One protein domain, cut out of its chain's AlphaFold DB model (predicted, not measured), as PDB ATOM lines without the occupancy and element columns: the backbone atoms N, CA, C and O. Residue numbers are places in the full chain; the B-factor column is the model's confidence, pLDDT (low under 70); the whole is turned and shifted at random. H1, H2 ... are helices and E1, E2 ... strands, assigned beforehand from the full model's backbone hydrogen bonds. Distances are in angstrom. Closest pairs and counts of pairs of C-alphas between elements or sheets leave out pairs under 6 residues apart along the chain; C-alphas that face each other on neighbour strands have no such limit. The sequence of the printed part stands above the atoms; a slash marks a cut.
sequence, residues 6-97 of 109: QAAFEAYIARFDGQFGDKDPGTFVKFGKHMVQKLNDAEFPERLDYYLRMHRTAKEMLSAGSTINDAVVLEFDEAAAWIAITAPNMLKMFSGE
ATOM      1  N   GLN A   6      -0.853 -16.194  32.231       82.62
ATOM      2  CA  GLN A   6      -2.134 -16.775  31.873       82.62
ATOM      3  C   GLN A   6      -3.106 -15.699  31.386       82.62
ATOM      4  O   GLN A   6      -3.599 -15.802  30.265       82.62
ATOM      5  N   ALA A   7      -3.279 -14.609  32.138       86.06
ATOM      6  CA  ALA A   7      -4.085 -13.474  31.690       86.06
ATOM      7  C   ALA A   7      -3.529 -12.845  30.395       86.06
ATOM      8  O   ALA A   7      -4.282 -12.439  29.503       86.06
ATOM      9  N   ALA A   8      -2.200 -12.785  30.258       85.94
ATOM     10  CA  ALA A   8      -1.548 -12.307  29.041       85.94
ATOM     11  C   ALA A   8      -1.800 -13.237  27.841       85.94
ATOM     12  O   ALA A   8      -2.019 -12.744  26.728       85.94
ATOM     13  N   PHE A   9      -1.804 -14.555  28.061       87.88
ATOM     14  CA  PHE A   9      -2.102 -15.553  27.036       87.88
ATOM     15  C   PHE A   9      -3.570 -15.498  26.603       87.88
ATOM     16  O   PHE A   9      -3.847 -15.456  25.408       87.88
ATOM     17  N   GLU A  10      -4.513 -15.389  27.539       89.06
ATOM     18  CA  GLU A  10      -5.938 -15.218  27.222       89.06
ATOM     19  C   GLU A  10      -6.178 -13.954  26.387       89.06
ATOM     20  O   GLU A  10      -6.860 -13.986  25.358       89.06
ATOM     21  N   ALA A  11      -5.545 -12.840  26.768       89.56
ATOM     22  CA  ALA A  11      -5.605 -11.600  26.004       89.56
ATOM     23  C   ALA A  11      -4.949 -11.730  24.618       89.56
ATOM     24  O   ALA A  11      -5.371 -11.063  23.672       89.56
ATOM     25  N   TYR A  12      -3.900 -12.543  24.479       90.50
ATOM     26  CA  TYR A  12      -3.298 -12.869  23.187       90.50
ATOM     27  C   TYR A  12      -4.251 -13.674  22.308       90.50
ATOM     28  O   TYR A  12      -4.480 -13.267  21.172       90.50
ATOM     29  N   ILE A  13      -4.841 -14.750  22.832       90.31
ATOM     30  CA  ILE A  13      -5.778 -15.601  22.096       90.31
ATOM     31  C   ILE A  13      -6.969 -14.778  21.610       90.31
ATOM     32  O   ILE A  13      -7.258 -14.782  20.417       90.31
ATOM     33  N   ALA A  14      -7.572 -13.963  22.479       90.06
ATOM     34  CA  ALA A  14      -8.673 -13.082  22.093       90.06
ATOM     35  C   ALA A  14      -8.292 -12.120  20.948       90.06
ATOM     36  O   ALA A  14      -9.080 -11.894  20.027       90.06
ATOM     37  N   ARG A  15      -7.071 -11.567  20.968       89.06
ATOM     38  CA  ARG A  15      -6.558 -10.680  19.905       89.06
ATOM     39  C   ARG A  15      -6.217 -11.426  18.623       89.06
ATOM     40  O   ARG A  15      -6.415 -10.875  17.540       89.06
ATOM     41  N   PHE A  16      -5.663 -12.627  18.739       89.69
ATOM     42  CA  PHE A  16      -5.295 -13.463  17.608       89.69
ATOM     43  C   PHE A  16      -6.552 -13.946  16.888       89.69
ATOM     44  O   PHE A  16      -6.696 -13.716  15.690       89.69
ATOM     45  N   ASP A  17      -7.500 -14.515  17.628       90.94
ATOM     46  CA  ASP A  17      -8.749 -15.036  17.076       90.94
ATOM     47  C   ASP A  17      -9.632 -13.903  16.538       90.94
ATOM     48  O   ASP A  17     -10.256 -14.047  15.487       90.94
ATOM     49  N   GLY A  18      -9.614 -12.727  17.176       90.06
ATOM     50  CA  GLY A  18     -10.277 -11.531  16.653       90.06
ATOM     51  C   GLY A  18      -9.718 -11.034  15.312       90.06
ATOM     52  O   GLY A  18     -10.444 -10.395  14.554       90.06
ATOM     53  N   GLN A  19      -8.449 -11.323  14.995       87.50
ATOM     54  CA  GLN A  19      -7.793 -10.885  13.754       87.50
ATOM     55  C   GLN A  19      -7.757 -11.962  12.664       87.50
ATOM     56  O   GLN A  19      -7.911 -11.644  11.486       87.50
ATOM     57  N   PHE A  20      -7.544 -13.225  13.037       89.25
ATOM     58  CA  PHE A  20      -7.303 -14.333  12.104       89.25
ATOM     59  C   PHE A  20      -8.392 -15.410  12.127       89.25
ATOM     60  O   PHE A  20      -8.343 -16.346  11.320       89.25
ATOM     61  N   GLY A  21      -9.383 -15.255  13.006       87.81
ATOM     62  CA  GLY A  21     -10.390 -16.263  13.303       87.81
ATOM     63  C   GLY A  21      -9.852 -17.366  14.208       87.81
ATOM     64  O   GLY A  21      -8.665 -17.417  14.527       87.81
ATOM     65  N   ASP A  22     -10.742 -18.281  14.579       88.56
ATOM     66  CA  ASP A  22     -10.369 -19.478  15.325       88.56
ATOM     67  C   ASP A  22      -9.464 -20.372  14.458       88.56
ATOM     68  O   ASP A  22      -9.819 -20.775  13.344       88.56
ATOM     69  N   LYS A  23      -8.245 -20.604  14.943       87.88
ATOM     70  CA  LYS A  23      -7.214 -21.435  14.305       87.88
ATOM     71  C   LYS A  23      -6.638 -22.405  15.320       87.88
ATOM     72  O   LYS A  23      -6.523 -22.064  16.497       87.88
ATOM     73  N   ASP A  24      -6.184 -23.557  14.850       88.44
ATOM     74  CA  ASP A  24      -5.433 -24.488  15.683       88.44
ATOM     75  C   ASP A  24      -4.059 -23.902  16.062       88.44
ATOM     76  O   ASP A  24      -3.418 -23.243  15.225       88.44
ATOM     77  N   PRO A  25      -3.568 -24.144  17.294       90.50
ATOM     78  CA  PRO A  25      -2.182 -23.870  17.657       90.50
ATOM     79  C   PRO A  25      -1.231 -24.503  16.641       90.50
ATOM     80  O   PRO A  25      -1.458 -25.610  16.156       90.50
ATOM     81  N   GLY A  26      -0.171 -23.789  16.284       89.62
ATOM     82  CA  GLY A  26       0.743 -24.224  15.237       89.62
ATOM     83  C   GLY A  26       0.358 -23.771  13.820       89.62
ATOM     84  O   GLY A  26       1.139 -23.958  12.884       89.62
ATOM     85  N   THR A  27      -0.800 -23.134  13.628       92.25
ATOM     86  CA  THR A  27      -1.187 -22.594  12.316       92.25
ATOM     87  C   THR A  27      -0.434 -21.305  12.005       92.25
ATOM     88  O   THR A  27      -0.433 -20.373  12.809       92.25
ATOM     89  N   PHE A  28       0.156 -21.217  10.812       92.06
ATOM     90  CA  PHE A  28       0.791 -19.994  10.324       92.06
ATOM     91  C   PHE A  28      -0.239 -19.009   9.765       92.06
ATOM     92  O   PHE A  28      -1.094 -19.365   8.952       92.06
ATOM     93  N   VAL A  29      -0.119 -17.749  10.168       91.31
ATOM     94  CA  VAL A  29      -0.923 -16.622   9.698       91.31
ATOM     95  C   VAL A  29      -0.018 -15.461   9.299       91.31
ATOM     96  O   VAL A  29       1.124 -15.335   9.747       91.31
ATOM     97  N   LYS A  30      -0.530 -14.585   8.435       90.81
ATOM     98  CA  LYS A  30       0.191 -13.388   8.000       90.81
ATOM     99  C   LYS A  30      -0.199 -12.195   8.873       90.81
ATOM    100  O   LYS A  30      -1.310 -11.692   8.746       90.81
ATOM    101  N   PHE A  31       0.730 -11.715   9.696       87.25
ATOM    102  CA  PHE A  31       0.577 -10.515  10.520       87.25
ATOM    103  C   PHE A  31       1.381  -9.362   9.906       87.25
ATOM    104  O   PHE A  31       2.597  -9.254  10.072       87.25
ATOM    105  N   GLY A  32       0.714  -8.501   9.132       84.06
ATOM    106  CA  GLY A  32       1.391  -7.434   8.390       84.06
ATOM    107  C   GLY A  32       2.385  -7.994   7.362       84.06
ATOM    108  O   GLY A  32       1.982  -8.652   6.397       84.06
ATOM    109  N   LYS A  33       3.682  -7.719   7.554       85.56
ATOM    110  CA  LYS A  33       4.775  -8.265   6.723       85.56
ATOM    111  C   LYS A  33       5.370  -9.571   7.268       85.56
ATOM    112  O   LYS A  33       6.159 -10.195   6.565       85.56
ATOM    113  N   HIS A  34       4.981  -9.983   8.474       88.75
ATOM    114  CA  HIS A  34       5.530 -11.149   9.163       88.75
ATOM    115  C   HIS A  34       4.623 -12.364   9.017       88.75
ATOM    116  O   HIS A  34       3.400 -12.244   8.915       88.75
ATOM    117  N   MET A  35       5.231 -13.546   9.013       90.75
ATOM    118  CA  MET A  35       4.519 -14.816   9.084       90.75
ATOM    119  C   MET A  35       4.708 -15.370  10.488       90.75
ATOM    120  O   MET A  35       5.819 -15.721  10.868       90.75
ATOM    121  N   VAL A  36       3.627 -15.398  11.258       91.56
ATOM    122  CA  VAL A  36       3.645 -15.800  12.666       91.56
ATOM    123  C   VAL A  36       2.775 -17.024  12.850       91.56
ATOM    124  O   VAL A  36       1.839 -17.259  12.087       91.56
ATOM    125  N   GLN A  37       3.093 -17.822  13.851       93.00
ATOM    126  CA  GLN A  37       2.347 -19.026  14.174       93.00
ATOM    127  C   GLN A  37       1.441 -18.758  15.375       93.00
ATOM    128  O   GLN A  37       1.832 -18.018  16.280       93.00
ATOM    129  N   LYS A  38       0.242 -19.353  15.408       91.88
ATOM    130  CA  LYS A  38      -0.569 -19.356  16.630       91.88
ATOM    131  C   LYS A  38       0.192 -20.122  17.710       91.88
ATOM    132  O   LYS A  38       0.450 -21.312  17.547       91.88
ATOM    133  N   LEU A  39       0.552 -19.424  18.777       91.75
ATOM    134  CA  LEU A  39       1.332 -19.957  19.885       91.75
ATOM    135  C   LEU A  39       0.437 -20.772  20.812       91.75
ATOM    136  O   LEU A  39      -0.734 -20.436  21.019       91.75
ATOM    137  N   ASN A  40       1.001 -21.829  21.388       91.50
ATOM    138  CA  ASN A  40       0.389 -22.517  22.515       91.50
ATOM    139  C   ASN A  40       0.804 -21.869  23.855       91.50
ATOM    140  O   ASN A  40       1.665 -20.989  23.904       91.50
ATOM    141  N   ASP A  41       0.185 -22.325  24.942       87.56
ATOM    142  CA  ASP A  41       0.464 -21.881  26.316       87.56
ATOM    143  C   ASP A  41       1.939 -22.054  26.731       87.56
ATOM    144  O   ASP A  41       2.471 -21.223  27.457       87.56
ATOM    145  N   ALA A  42       2.630 -23.079  26.227       88.38
ATOM    146  CA  ALA A  42       4.029 -23.333  26.563       88.38
ATOM    147  C   ALA A  42       5.003 -22.414  25.799       88.38
ATOM    148  O   ALA A  42       6.059 -22.059  26.318       88.38
ATOM    149  N   GLU A  43       4.659 -22.021  24.572       89.25
ATOM    150  CA  GLU A  43       5.492 -21.195  23.689       89.25
ATOM    151  C   GLU A  43       5.275 -19.694  23.912       89.25
ATOM    152  O   GLU A  43       6.185 -18.883  23.718       89.25
ATOM    153  N   PHE A  44       4.065 -19.305  24.317       89.88
ATOM    154  CA  PHE A  44       3.706 -17.905  24.505       89.88
ATOM    155  C   PHE A  44       4.588 -17.160  25.526       89.88
ATOM    156  O   PHE A  44       5.039 -16.060  25.195       89.88
ATOM    157  N   PRO A  45       4.906 -17.713  26.717       88.56
ATOM    158  CA  PRO A  45       5.738 -17.036  27.708       88.56
ATOM    159  C   PRO A  45       7.131 -16.690  27.183       88.56
ATOM    160  O   PRO A  45       7.638 -15.604  27.457       88.56
ATOM    161  N   GLU A  46       7.739 -17.574  26.388       89.69
ATOM    162  CA  GLU A  46       9.061 -17.337  25.798       89.69
ATOM    163  C   GLU A  46       9.021 -16.168  24.802       89.69
ATOM    164  O   GLU A  46       9.872 -15.272  24.833       89.69
ATOM    165  N   ARG A  47       7.988 -16.123  23.952       90.19
ATOM    166  CA  ARG A  47       7.790 -15.034  22.983       90.19
ATOM    167  C   ARG A  47       7.430 -13.715  23.659       90.19
ATOM    168  O   ARG A  47       7.912 -12.664  23.233       90.19
ATOM    169  N   LEU A  48       6.633 -13.762  24.725       88.00
ATOM    170  CA  LEU A  48       6.301 -12.599  25.537       88.00
ATOM    171  C   LEU A  48       7.547 -12.023  26.220       88.00
ATOM    172  O   LEU A  48       7.760 -10.813  26.172       88.00
ATOM    173  N   ASP A  49       8.394 -12.869  26.811       88.94
ATOM    174  CA  ASP A  49       9.647 -12.432  27.431       88.94
ATOM    175  C   ASP A  49      10.583 -11.783  26.402       88.94
ATOM    176  O   ASP A  49      11.128 -10.704  26.649       88.94
ATOM    177  N   TYR A  50      10.697 -12.366  25.204       90.06
ATOM    178  CA  TYR A  50      11.478 -11.775  24.116       90.06
ATOM    179  C   TYR A  50      10.946 -10.393  23.697       90.06
ATOM    180  O   TYR A  50      11.722  -9.438  23.596       90.06
ATOM    181  N   TYR A  51       9.627 -10.242  23.544       88.69
ATOM    182  CA  TYR A  51       9.004  -8.942  23.285       88.69
ATOM    183  C   TYR A  51       9.304  -7.919  24.391       88.69
ATOM    184  O   TYR A  51       9.683  -6.784  24.096       88.69
ATOM    185  N   LEU A  52       9.194  -8.309  25.663       87.31
ATOM    186  CA  LEU A  52       9.476  -7.427  26.799       87.31
ATOM    187  C   LEU A  52      10.950  -7.003  26.855       87.31
ATOM    188  O   LEU A  52      11.243  -5.847  27.183       87.31
ATOM    189  N   ARG A  53      11.878  -7.903  26.504       88.94
ATOM    190  CA  ARG A  53      13.304  -7.574  26.364       88.94
ATOM    191  C   ARG A  53      13.520  -6.550  25.260       88.94
ATOM    192  O   ARG A  53      14.142  -5.527  25.523       88.94
ATOM    193  N   MET A  54      12.963  -6.770  24.068       86.75
ATOM    194  CA  MET A  54      13.084  -5.826  22.948       86.75
ATOM    195  C   MET A  54      12.455  -4.472  23.254       86.75
ATOM    196  O   MET A  54      13.058  -3.439  22.970       86.75
ATOM    197  N   HIS A  55      11.302  -4.457  23.922       84.94
ATOM    198  CA  HIS A  55      10.671  -3.228  24.387       84.94
ATOM    199  C   HIS A  55      11.583  -2.442  25.345       84.94
ATOM    200  O   HIS A  55      11.713  -1.222  25.230       84.94
ATOM    201  N   ARG A  56      12.248  -3.131  26.283       84.56
ATOM    202  CA  ARG A  56      13.198  -2.494  27.203       84.56
ATOM    203  C   ARG A  56      14.422  -1.965  26.463       84.56
ATOM    204  O   ARG A  56      14.745  -0.796  26.642       84.56
ATOM    205  N   THR A  57      15.035  -2.770  25.597       84.31
ATOM    206  CA  THR A  57      16.194  -2.360  24.795       84.31
ATOM    207  C   THR A  57      15.874  -1.129  23.952       84.31
ATOM    208  O   THR A  57      16.624  -0.156  23.973       84.31
ATOM    209  N   ALA A  58      14.727  -1.124  23.265       80.88
ATOM    210  CA  ALA A  58      14.276   0.021  22.483       80.88
ATOM    211  C   ALA A  58      14.112   1.274  23.356       80.88
ATOM    212  O   ALA A  58      14.604   2.347  23.000       80.88
ATOM    213  N   LYS A  59      13.493   1.135  24.537       81.19
ATOM    214  CA  LYS A  59      13.331   2.231  25.501       81.19
ATOM    215  C   LYS A  59      14.670   2.756  26.028       81.19
ATOM    216  O   LYS A  59      14.824   3.967  26.178       81.19
ATOM    217  N   GLU A  60      15.631   1.880  26.307       83.06
ATOM    218  CA  GLU A  60      16.969   2.255  26.782       83.06
ATOM    219  C   GLU A  60      17.770   2.991  25.702       83.06
ATOM    220  O   GLU A  60      18.323   4.054  25.981       83.06
ATOM    221  N   MET A  61      17.773   2.492  24.460       77.81
ATOM    222  CA  MET A  61      18.463   3.146  23.337       77.81
ATOM    223  C   MET A  61      17.907   4.544  23.062       77.81
ATOM    224  O   MET A  61      18.671   5.490  22.869       77.81
ATOM    225  N   LEU A  62      16.580   4.675  23.114       73.81
ATOM    226  CA  LEU A  62      15.889   5.956  23.014       73.81
ATOM    227  C   LEU A  62      16.283   6.891  24.159       73.81
ATOM    228  O   LEU A  62      16.734   8.007  23.915       73.81
ATOM    229  N   SER A  63      16.163   6.435  25.407       76.50
ATOM    230  CA  SER A  63      16.453   7.261  26.590       76.50
ATOM    231  C   SER A  63      17.915   7.717  26.651       76.50
ATOM    232  O   SER A  63      18.204   8.791  27.171       76.50
ATOM    233  N   ALA A  64      18.838   6.929  26.094       79.50
ATOM    234  CA  ALA A  64      20.253   7.271  25.986       79.50
ATOM    235  C   ALA A  64      20.565   8.302  24.879       79.50
ATOM    236  O   ALA A  64      21.727   8.667  24.707       79.50
ATOM    237  N   GLY A  65      19.570   8.745  24.098       66.19
ATOM    238  CA  GLY A  65      19.770   9.645  22.956       66.19
ATOM    239  C   GLY A  65      20.560   9.007  21.810       66.19
ATOM    240  O   GLY A  65      21.130   9.716  20.982       66.19
ATOM    241  N   SER A  66      20.640   7.675  21.778       67.94
ATOM    242  CA  SER A  66      21.329   6.940  20.719       67.94
ATOM    243  C   SER A  66      20.422   6.801  19.502       67.94
ATOM    244  O   SER A  66      19.217   6.583  19.635       67.94
ATOM    245  N   THR A  67      20.996   6.873  18.300       74.38
ATOM    246  CA  THR A  67      20.276   6.498  17.080       74.38
ATOM    247  C   THR A  67      19.838   5.043  17.212       74.38
ATOM    248  O   THR A  67      20.683   4.152  17.334       74.38
ATOM    249  N   ILE A  68      18.527   4.788  17.207       71.25
ATOM    250  CA  ILE A  68      18.035   3.416  17.109       71.25
ATOM    251  C   ILE A  68      18.523   2.836  15.781       71.25
ATOM    252  O   ILE A  68      18.338   3.429  14.721       71.25
ATOM    253  N   ASN A  69      19.108   1.647  15.856       77.56
ATOM    254  CA  ASN A  69      19.428   0.855  14.682       77.56
ATOM    255  C   ASN A  69      18.142   0.247  14.094       77.56
ATOM    256  O   ASN A  69      17.362  -0.357  14.834       77.56
ATOM    257  N   ASP A  70      17.952   0.345  12.775       76.81
ATOM    258  CA  ASP A  70      16.870  -0.319  12.035       76.81
ATOM    259  C   ASP A  70      16.740  -1.811  12.369       76.81
ATOM    260  O   ASP A  70      15.627  -2.327  12.426       76.81
ATOM    261  N   ALA A  71      17.849  -2.500  12.663       81.12
ATOM    262  CA  ALA A  71      17.823  -3.896  13.097       81.12
ATOM    263  C   ALA A  71      16.958  -4.101  14.355       81.12
ATOM    264  O   ALA A  71      16.101  -4.976  14.372       81.12
ATOM    265  N   VAL A  72      17.098  -3.231  15.361       82.00
ATOM    266  CA  VAL A  72      16.323  -3.304  16.614       82.00
ATOM    267  C   VAL A  72      14.851  -2.983  16.362       82.00
ATOM    268  O   VAL A  72      13.973  -3.579  16.980       82.00
ATOM    269  N   VAL A  73      14.561  -2.068  15.431       81.94
ATOM    270  CA  VAL A  73      13.178  -1.771  15.018       81.94
ATOM    271  C   VAL A  73      12.539  -2.988  14.365       81.94
ATOM    272  O   VAL A  73      11.398  -3.316  14.678       81.94
ATOM    273  N   LEU A  74      13.265  -3.655  13.465       84.19
ATOM    274  CA  LEU A  74      12.791  -4.851  12.777       84.19
ATOM    275  C   LEU A  74      12.573  -6.010  13.753       84.19
ATOM    276  O   LEU A  74      11.517  -6.635  13.695       84.19
ATOM    277  N   GLU A  75      13.512  -6.247  14.670       86.62
ATOM    278  CA  GLU A  75      13.390  -7.285  15.701       86.62
ATOM    279  C   GLU A  75      12.225  -7.006  16.660       86.62
ATOM    280  O   GLU A  75      11.464  -7.911  16.997       86.62
ATOM    281  N   PHE A  76      12.027  -5.748  17.066       86.12
ATOM    282  CA  PHE A  76      10.893  -5.368  17.908       86.12
ATOM    283  C   PHE A  76       9.550  -5.553  17.188       86.12
ATOM    284  O   PHE A  76       8.593  -6.060  17.773       86.12
ATOM    285  N   ASP A  77       9.480  -5.158  15.918       87.44
ATOM    286  CA  ASP A  77       8.291  -5.305  15.078       87.44
ATOM    287  C   ASP A  77       7.936  -6.783  14.846       87.44
ATOM    288  O   ASP A  77       6.766  -7.161  14.927       87.44
ATOM    289  N   GLU A  78       8.938  -7.639  14.645       88.50
ATOM    290  CA  GLU A  78       8.749  -9.089  14.589       88.50
ATOM    291  C   GLU A  78       8.272  -9.645  15.940       88.50
ATOM    292  O   GLU A  78       7.270 -10.361  15.996       88.50
ATOM    293  N   ALA A  79       8.930  -9.279  17.045       90.00
ATOM    294  CA  ALA A  79       8.558  -9.733  18.386       90.00
ATOM    295  C   ALA A  79       7.114  -9.348  18.750       90.00
ATOM    296  O   ALA A  79       6.385 -10.151  19.332       90.00
ATOM    297  N   ALA A  80       6.676  -8.143  18.373       89.19
ATOM    298  CA  ALA A  80       5.301  -7.689  18.558       89.19
ATOM    299  C   ALA A  80       4.308  -8.505  17.712       89.19
ATOM    300  O   ALA A  80       3.248  -8.897  18.210       89.19
ATOM    301  N   ALA A  81       4.664  -8.812  16.461       90.44
ATOM    302  CA  ALA A  81       3.830  -9.617  15.576       90.44
ATOM    303  C   ALA A  81       3.589 -11.026  16.141       90.44
ATOM    304  O   ALA A  81       2.462 -11.522  16.078       90.44
ATOM    305  N   TRP A  82       4.607 -11.651  16.746       89.62
ATOM    306  CA  TRP A  82       4.494 -12.978  17.371       89.62
ATOM    307  C   TRP A  82       3.429 -13.040  18.472       89.62
ATOM    308  O   TRP A  82       2.717 -14.034  18.590       89.62
ATOM    309  N   ILE A  83       3.260 -11.957  19.229       89.56
ATOM    310  CA  ILE A  83       2.234 -11.839  20.274       89.56
ATOM    311  C   ILE A  83       0.970 -11.111  19.789       89.56
ATOM    312  O   ILE A  83       0.208 -10.586  20.606       89.56
ATOM    313  N   ALA A  84       0.743 -11.060  18.470       87.25
ATOM    314  CA  ALA A  84      -0.400 -10.410  17.820       87.25
ATOM    315  C   ALA A  84      -0.636  -8.955  18.279       87.25
ATOM    316  O   ALA A  84      -1.779  -8.504  18.414       87.25
ATOM    317  N   ILE A  85       0.444  -8.224  18.569       85.50
ATOM    318  CA  ILE A  85       0.428  -6.785  18.850       85.50
ATOM    319  C   ILE A  85       0.883  -6.063  17.590       85.50
ATOM    320  O   ILE A  85       1.949  -6.336  17.045       85.50
ATOM    321  N   THR A  86       0.095  -5.092  17.133       76.25
ATOM    322  CA  THR A  86       0.588  -4.143  16.135       76.25
ATOM    323  C   THR A  86       1.646  -3.287  16.809       76.25
ATOM    324  O   THR A  86       1.305  -2.507  17.699       76.25
ATOM    325  N   ALA A  87       2.911  -3.442  16.408       65.38
ATOM    326  CA  ALA A  87       3.967  -2.567  16.881       65.38
ATOM    327  C   ALA A  87       3.553  -1.121  16.561       65.38
ATOM    328  O   ALA A  87       3.356  -0.765  15.393       65.38
ATOM    329  N   PRO A  88       3.341  -0.277  17.575       61.75
ATOM    330  CA  PRO A  88       3.126   1.135  17.336       61.75
ATOM    331  C   PRO A  88       4.381   1.679  16.665       61.75
ATOM    332  O   PRO A  88       5.497   1.243  16.946       61.75
ATOM    333  N   ASN A  89       4.197   2.629  15.752       62.19
ATOM    334  CA  ASN A  89       5.320   3.289  15.108       62.19
ATOM    335  C   ASN A  89       6.213   3.873  16.216       62.19
ATOM    336  O   ASN A  89       5.778   4.802  16.894       62.19
ATOM    337  N   MET A  90       7.404   3.297  16.439       60.78
ATOM    338  CA  MET A  90       8.258   3.630  17.589       60.78
ATOM    339  C   MET A  90       8.553   5.133  17.663       60.78
ATOM    340  O   MET A  90       8.607   5.697  18.752       60.78
ATOM    341  N   LEU A  91       8.614   5.803  16.505       55.88
ATOM    342  CA  LEU A  91       8.722   7.258  16.418       55.88
ATOM    343  C   LEU A  91       7.480   7.966  16.982       55.88
ATOM    344  O   LEU A  91       7.616   8.894  17.768       55.88
ATOM    345  N   LYS A  92       6.262   7.519  16.647       53.84
ATOM    346  CA  LYS A  92       5.015   8.096  17.192       53.84
ATOM    347  C   LYS A  92       4.759   7.722  18.649       53.84
ATOM    348  O   LYS A  92       4.125   8.498  19.354       53.84
ATOM    349  N   MET A  93       5.202   6.546  19.087       54.72
ATOM    350  CA  MET A  93       4.949   6.054  20.441       54.72
ATOM    351  C   MET A  93       5.729   6.853  21.495       54.72
ATOM    352  O   MET A  93       5.200   7.104  22.570       54.72
ATOM    353  N   PHE A  94       6.944   7.304  21.156       52.72
ATOM    354  CA  PHE A  94       7.835   8.002  22.089       52.72
ATOM    355  C   PHE A  94       8.090   9.484  21.753       52.72
ATOM    356  O   PHE A  94       8.646  10.194  22.589       52.72
ATOM    357  N   SER A  95       7.599   9.997  20.614       48.47
ATOM    358  CA  SER A  95       7.543  11.449  20.317       48.47
ATOM    359  C   SER A  95       6.615  12.223  21.274       48.47
ATOM    360  O   SER A  95       6.707  13.441  21.367       48.47
ATOM    361  N   GLY A  96       5.758  11.533  22.041       48.06
ATOM    362  CA  GLY A  96       4.938  12.140  23.098       48.06
ATOM    363  C   GLY A  96       5.557  12.150  24.506       48.06
ATOM    364  O   GLY A  96       5.044  12.856  25.369       48.06
ATOM    365  N   GLU A  97       6.630  11.387  24.758       46.06
ATOM    366  CA  GLU A  97       7.306  11.315  26.073       46.06
ATOM    367  C   GLU A  97       8.718  11.917  26.059       46.06
ATOM    368  O   GLU A  97       9.228  12.325  27.104       46.06
TER     369      GLU A  97
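AT A GLANCE: This is residues 6 to 97 of the 109 residues of an uncharacterized protein of Deltaproteobacteria bacterium (UniProt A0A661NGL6). A small two-stranded hairpin, E1 and E2, lies at one end of a helical hairpin made of the long helix H2 and the shorter H3, with the last residues of H3 beside the strands. H1 stands across that same end, from the first residue of H2 to E1, with few contacts to either, and after H3 the chain folds back along the hairpin through residues 83 to 89 to the short helix H4 near the other end. The printed part has 92 residues, with four named helices and two named strands in the order H1, E1, E2, H2, H3, H4, and the class is mostly helix. The sheet has the order E1 - E2 and is antiparallel. The whole is compact, with a radius of gyration of the C-alphas of 14.0 A, yet elongated in outline, spanning 43 by 24 by 22 A.

IN THESE COORDINATES: E1 is residues 28 to 31, 9.5 A from first to last C-alpha, and begins at C-alpha 28 at (0.791, -19.994, 10.324). E2 is residues 34 to 37 and is 9.9 A long. H3, residues 70 to 82, measures 18.5 A and ends at C-alpha 82 at (4.494, -12.978, 17.371). H2, residues 44 to 63, is the longest helix, with 20 residues and 28.3 A. H1 is residues 6 to 20, 20.6 A long, and begins at C-alpha 6 at (-2.134, -16.775, 31.873). H4, residues 90 to 94, has 6.3 A between its first and last C-alphas and ends at C-alpha 94 at (7.835, 8.002, 22.089).

HOW THE PARTS SIT: E1 and E2 are antiparallel neighbours and form a hairpin, with 142 degrees between their N-to-C directions. Across the pair, N 29 and O 36 are 2.8 A apart and N 34 and O 31 are 3.0 A apart, both within hydrogen-bond range. The C-alphas of 28 and 37, which face each other, are 4.3 A apart. E2 and H3 have 5 pairs of C-alphas within 8 A, the closest being those of Val 36 and Trp 82 at 5.6 A. E1 and H3 have 1 such pair, the C-alphas of Phe 31 and Ala 81 at 6.1 A. H3 and H2 touch and form a helical hairpin, opposite ways at a shallow tilt of 31 degrees; their closest C-alphas are those of Tyr 51 and Ala 79, 5.0 A apart. H1 and H2 are close but not clearly touching, with the C-alphas of Phe 9 and Phe 44 closest at 6.8 A, and their lines are about perpendicular at 89 degrees. The closest C-alphas of H1 and E1 are those of Phe 20 and Val 29, at 7.2 A. H3 and H4 are close but not clearly touching, with the C-alphas of Val 73 and Met 90 closest at 7.7 A. H2 and H4 are near each other, with 8 pairs of C-alphas within 10 A. H1 is apart from E2, H3 and H4. In H1, H2, H3 and H4 every O i to N i+4 pair is within hydrogen-bond range.

THE WHOLE: The two C-alphas farthest apart are those of Asp 24 and Gly 65, at 43.0 A. The C-alphas of Gln 6 and Glu 97, the first and last printed residues, are 30.2 A apart. The printed part has no cut. The link E1 to E2 is tight, the other four are short, and no link is long. The mean pLDDT of the printed part is 82.5; residues 65 to 66 and 87 to 97 are under 70, and H4 has a mean of 56.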